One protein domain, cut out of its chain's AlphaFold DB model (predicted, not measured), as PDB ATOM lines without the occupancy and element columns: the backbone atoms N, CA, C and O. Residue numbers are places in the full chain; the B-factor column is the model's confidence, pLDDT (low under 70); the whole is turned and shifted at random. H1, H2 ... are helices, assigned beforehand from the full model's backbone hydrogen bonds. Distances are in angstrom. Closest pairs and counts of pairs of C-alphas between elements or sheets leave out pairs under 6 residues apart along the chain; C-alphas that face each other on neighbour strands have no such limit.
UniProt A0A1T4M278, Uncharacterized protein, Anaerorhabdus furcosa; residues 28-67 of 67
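AT A GLANCE: This is residues 28 to 67 of the 67 residues of an uncharacterized protein of Anaerorhabdus furcosa (UniProt A0A1T4M278). Two helices meet near their ends and make an L: the shorter arm is H1, and the longer arm, H2, leaves from a tight turn at almost a right angle. Residues 28 to 33 of H1 and residues 49 to 67, mostly H2, stick out from the corner. The printed part has 40 residues with two named helices, H1 then H2, and no named strand, and its class is all helix. It is extended, with a radius of gyration of the C-alphas of 13.9 A and spans of 41 by 20 by 12 A.

HOW THE PARTS SIT: H1, residues 28 to 40, and H2, residues 45 to 65, are close but not clearly touching, with 2 pairs of C-alphas within 8 A. Their closest C-alphas, those of Cys 38 and Gln 45, are 6.3 A apart. Their lines stand about perpendicular, at 80 degrees. In H1 and H2 every O i to N i+4 pair is within hydrogen-bond range.

IN THESE COORDINATES: H1 begins at C-alpha 28 at (-29.318, 3.096, 36.794) and is 18.5 A long from first to last C-alpha. H2 is 30.5 A long and ends at C-alpha 65 at (-15.521, -32.337, 35.611).

THE WHOLE: The C-alphas farthest apart, those of Ile 40 and Val 67, are 41.1 A apart. The printed part has no cut, and the link from H1 to H2 is tight. Residues 65 to 67 have pLDDT under 70.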
ATOM      1  N   ILE A  28     -30.217   1.943  36.915       97.19
ATOM      2  CA  ILE A  28     -29.318   3.096  36.794       97.19
ATOM      3  C   ILE A  28     -28.517   3.347  38.080       97.19
ATOM      4  O   ILE A  28     -27.318   3.608  37.999       97.19
ATOM      5  N   GLU A  29     -29.148   3.260  39.250       98.00
ATOM      6  CA  GLU A  29     -28.497   3.483  40.547       98.00
ATOM      7  C   GLU A  29     -27.393   2.456  40.776       98.00
ATOM      8  O   GLU A  29     -26.246   2.827  41.025       98.00
ATOM      9  N   PHE A  30     -27.698   1.181  40.532       97.12
ATOM     10  CA  PHE A  30     -26.730   0.093  40.616       97.12
ATOM     11  C   PHE A  30     -25.536   0.297  39.668       97.12
ATOM     12  O   PHE A  30     -24.380   0.145  40.062       97.12
ATOM     13  N   VAL A  31     -25.786   0.703  38.417       96.38
ATOM     14  CA  VAL A  31     -24.708   0.987  37.450       96.38
ATOM     15  C   VAL A  31     -23.851   2.172  37.903       96.38
ATOM     16  O   VAL A  31     -22.632   2.166  37.712       96.38
ATOM     17  N   ASN A  32     -24.459   3.196  38.496       97.88
ATOM     18  CA  ASN A  32     -23.732   4.355  39.004       97.88
ATOM     19  C   ASN A  32     -22.856   3.993  40.205       97.88
ATOM     20  O   ASN A  32     -21.705   4.430  40.266       97.88
ATOM     21  N   GLU A  33     -23.359   3.177  41.127       98.12
ATOM     22  CA  GLU A  33     -22.575   2.645  42.246       98.12
ATOM     23  C   GLU A  33     -21.411   1.787  41.756       98.12
ATOM     24  O   GLU A  33     -20.271   2.011  42.162       98.12
ATOM     25  N   PHE A  34     -21.659   0.892  40.797       97.00
ATOM     26  CA  PHE A  34     -20.617   0.079  40.174       97.00
ATOM     27  C   PHE A  34     -19.504   0.935  39.550       97.00
ATOM     28  O   PHE A  34     -18.316   0.679  39.765       97.00
ATOM     29  N   LYS A  35     -19.861   1.997  38.817       96.94
ATOM     30  CA  LYS A  35     -18.883   2.930  38.231       96.94
ATOM     31  C   LYS A  35     -18.067   3.659  39.297       96.94
ATOM     32  O   LYS A  35     -16.854   3.788  39.144       96.94
ATOM     33  N   LYS A  36     -18.709   4.123  40.377       98.00
ATOM     34  CA  LYS A  36     -18.012   4.764  41.504       98.00
ATOM     35  C   LYS A  36     -17.034   3.794  42.165       98.00
ATOM     36  O   LYS A  36     -15.890   4.171  42.397       98.00
ATOM     37  N   ALA A  37     -17.452   2.551  42.398       98.00
ATOM     38  CA  ALA A  37     -16.591   1.511  42.948       98.00
ATOM     39  C   ALA A  37     -15.374   1.240  42.048       98.00
ATOM     40  O   ALA A  37     -14.256   1.196  42.550       98.00
ATOM     41  N   CYS A  38     -15.559   1.158  40.724       97.75
ATOM     42  CA  CYS A  38     -14.443   0.996  39.783       97.75
ATOM     43  C   CYS A  38     -13.413   2.131  39.909       97.75
ATOM     44  O   CYS A  38     -12.212   1.871  39.933       97.75
ATOM     45  N   ASN A  39     -13.875   3.379  40.050       97.12
ATOM     46  CA  ASN A  39     -12.992   4.534  40.220       97.12
ATOM     47  C   ASN A  39     -12.228   4.492  41.551       97.12
ATOM     48  O   ASN A  39     -11.031   4.758  41.570       97.12
ATOM     49  N   ILE A  40     -12.907   4.146  42.651       98.00
ATOM     50  CA  ILE A  40     -12.292   4.030  43.985       98.00
ATOM     51  C   ILE A  40     -11.214   2.940  43.989       98.00
ATOM     52  O   ILE A  40     -10.141   3.133  44.551       98.00
ATOM     53  N   LEU A  41     -11.492   1.810  43.338       96.75
ATOM     54  CA  LEU A  41     -10.584   0.667  43.253       96.75
ATOM     55  C   LEU A  41      -9.508   0.818  42.165       96.75
ATOM     56  O   LEU A  41      -8.709  -0.097  41.986       96.75
ATOM     57  N   VAL A  42      -9.489   1.941  41.435       96.62
ATOM     58  CA  VAL A  42      -8.548   2.212  40.333       96.62
ATOM     59  C   VAL A  42      -8.525   1.054  39.321       96.62
ATOM     60  O   VAL A  42      -7.477   0.595  38.873       96.62
ATOM     61  N   THR A  43      -9.710   0.554  38.966       96.50
ATOM     62  CA  THR A  43      -9.890  -0.563  38.030       96.50
ATOM     63  C   THR A  43     -10.836  -0.186  36.898       96.50
ATOM     64  O   THR A  43     -11.635   0.750  37.008       96.50
ATOM     65  N   THR A  44     -10.768  -0.912  35.782       96.12
ATOM     66  CA  THR A  44     -11.679  -0.686  34.659       96.12
ATOM     67  C   THR A  44     -12.913  -1.579  34.766       96.12
ATOM     68  O   THR A  44     -12.848  -2.727  35.200       96.12
ATOM     69  N   GLN A  45     -14.057  -1.079  34.287       94.06
ATOM     70  CA  GLN A  45     -15.288  -1.880  34.196       94.06
ATOM     71  C   GLN A  45     -15.057  -3.169  33.390       94.06
ATOM     72  O   GLN A  45     -15.595  -4.220  33.729       94.06
ATOM     73  N   ALA A  46     -14.231  -3.095  32.340       93.00
ATOM     74  CA  ALA A  46     -13.887  -4.241  31.510       93.00
ATOM     75  C   ALA A  46     -13.098  -5.304  32.285       93.00
ATOM     76  O   ALA A  46     -13.333  -6.490  32.069       93.00
ATOM     77  N   ASP A  47     -12.202  -4.901  33.187       95.38
ATOM     78  CA  ASP A  47     -11.433  -5.839  34.007       95.38
ATOM     79  C   ASP A  47     -12.328  -6.538  35.022       95.38
ATOM     80  O   ASP A  47     -12.299  -7.763  35.103       95.38
ATOM     81  N   VAL A  48     -13.197  -5.794  35.713       96.00
ATOM     82  CA  VAL A  48     -14.142  -6.386  36.672       96.00
ATOM     83  C   VAL A  48     -15.085  -7.373  35.980       96.00
ATOM     84  O   VAL A  48     -15.266  -8.497  36.451       96.00
ATOM     85  N   ILE A  49     -15.644  -6.993  34.826       94.44
ATOM     86  CA  ILE A  49     -16.514  -7.878  34.042       94.44
ATOM     87  C   ILE A  49     -15.731  -9.103  33.550       94.44
ATOM     88  O   ILE A  49     -16.242 -10.218  33.634       94.44
ATOM     89  N   ARG A  50     -14.488  -8.935  33.076       94.88
ATOM     90  CA  ARG A  50     -13.646 -10.055  32.625       94.88
ATOM     91  C   ARG A  50     -13.387 -11.045  33.757       94.88
ATOM     92  O   ARG A  50     -13.519 -12.243  33.525       94.88
ATOM     93  N   THR A  51     -13.065 -10.565  34.954       95.94
ATOM     94  CA  THR A  51     -12.860 -11.421  36.129       95.94
ATOM     95  C   THR A  51     -14.126 -12.208  36.455       95.94
ATOM     96  O   THR A  51     -14.073 -13.432  36.530       95.94
ATOM     97  N   ALA A  52     -15.288 -11.547  36.513       95.88
ATOM     98  CA  ALA A  52     -16.562 -12.225  36.759       95.88
ATOM     99  C   ALA A  52     -16.889 -13.287  35.687       95.88
ATOM    100  O   ALA A  52     -17.407 -14.364  35.995       95.88
ATOM    101  N   MET A  53     -16.561 -13.014  34.419       95.31
ATOM    102  CA  MET A  53     -16.707 -13.986  33.332       95.31
ATOM    103  C   MET A  53     -15.778 -15.193  33.513       95.31
ATOM    104  O   MET A  53     -16.236 -16.323  33.351       95.31
ATOM    105  N   ILE A  54     -14.503 -14.975  33.860       96.75
ATOM    106  CA  ILE A  54     -13.529 -16.050  34.114       96.75
ATOM    107  C   ILE A  54     -14.004 -16.927  35.272       96.75
ATOM    108  O   ILE A  54     -14.126 -18.136  35.095       96.75
ATOM    109  N   GLU A  55     -14.373 -16.327  36.403       97.19
ATOM    110  CA  GLU A  55     -14.875 -17.063  37.569       97.19
ATOM    111  C   GLU A  55     -16.110 -17.906  37.231       97.19
ATOM    112  O   GLU A  55     -16.247 -19.042  37.680       97.19
ATOM    113  N   THR A  56     -17.021 -17.369  36.415       96.38
ATOM    114  CA  THR A  56     -18.219 -18.095  35.968       96.38
ATOM    115  C   THR A  56     -17.849 -19.295  35.092       96.38
ATOM    116  O   THR A  56     -18.405 -20.380  35.264       96.38
ATOM    117  N   ILE A  57     -16.889 -19.126  34.176       96.50
ATOM    118  CA  ILE A  57     -16.382 -20.203  33.315       96.50
ATOM    119  C   ILE A  57     -15.699 -21.288  34.153       96.50
ATOM    120  O   ILE A  57     -15.918 -22.473  33.913       96.50
ATOM    121  N   GLU A  58     -14.877 -20.907  35.127       96.50
ATOM    122  CA  GLU A  58     -14.168 -21.847  35.999       96.50
ATOM    123  C   GLU A  58     -15.130 -22.653  36.867       96.50
ATOM    124  O   GLU A  58     -15.038 -23.881  36.890       96.50
ATOM    125  N   LYS A  59     -16.121 -21.994  37.479       96.00
ATOM    126  CA  LYS A  59     -17.201 -22.665  38.219       96.00
ATOM    127  C   LYS A  59     -17.953 -23.667  37.340       96.00
ATOM    128  O   LYS A  59     -18.251 -24.774  37.780       96.00
ATOM    129  N   ALA A  60     -18.238 -23.305  36.086       96.06
ATOM    130  CA  ALA A  60     -18.896 -24.205  35.140       96.06
ATOM    131  C   ALA A  60     -18.014 -25.408  34.760       96.06
ATOM    132  O   ALA A  60     -18.509 -26.531  34.688       96.06
ATOM    133  N   LYS A  61     -16.707 -25.199  34.550       95.19
ATOM    134  CA  LYS A  61     -15.751 -26.280  34.257       95.19
ATOM    135  C   LYS A  61     -15.616 -27.259  35.416       95.19
ATOM    136  O   LYS A  61     -15.636 -28.457  35.176       95.19
ATOM    137  N   GLN A  62     -15.505 -26.758  36.646       92.94
ATOM    138  CA  GLN A  62     -15.440 -27.597  37.845       92.94
ATOM    139  C   GLN A  62     -16.676 -28.493  37.933       92.94
ATOM    140  O   GLN A  62     -16.549 -29.710  37.966       92.94
ATOM    141  N   LYS A  63     -17.869 -27.905  37.797       89.06
ATOM    142  CA  LYS A  63     -19.129 -28.656  37.840       89.06
ATOM    143  C   LYS A  63     -19.280 -29.700  36.726       89.06
ATOM    144  O   LYS A  63     -19.962 -30.692  36.939       89.06
ATOM    145  N   ASN A  64     -18.679 -29.482  35.556       78.25
ATOM    146  CA  ASN A  64     -18.689 -30.449  34.452       78.25
ATOM    147  C   ASN A  64     -17.631 -31.555  34.593       78.25
ATOM    148  O   ASN A  64     -17.797 -32.600  33.980       78.25
ATOM    149  N   ASN A  65     -16.550 -31.325  35.345       68.88
ATOM    150  CA  ASN A  65     -15.521 -32.337  35.611       68.88
ATOM    151  C   ASN A  65     -15.896 -33.269  36.780       68.88
ATOM    152  O   ASN A  65     -15.260 -34.305  36.945       68.88
ATOM    153  N   ASP A  66     -16.909 -32.898  37.568       57.47
ATOM    154  CA  ASP A  66     -17.499 -33.710  38.640       57.47
ATOM    155  C   ASP A  66     -18.674 -34.597  38.146       57.47
ATOM    156  O   ASP A  66     -19.414 -35.148  38.966       57.47
ATOM    157  N   VAL A  67     -18.868 -34.717  36.819       50.62
ATOM    158  CA  VAL A  67     -19.864 -35.586  36.149       50.62
ATOM    159  C   VAL A  67     -19.175 -36.697  35.369       50.62
ATOM    160  O   VAL A  67     -18.222 -36.387  34.621       50.62
TER     161      VAL A  67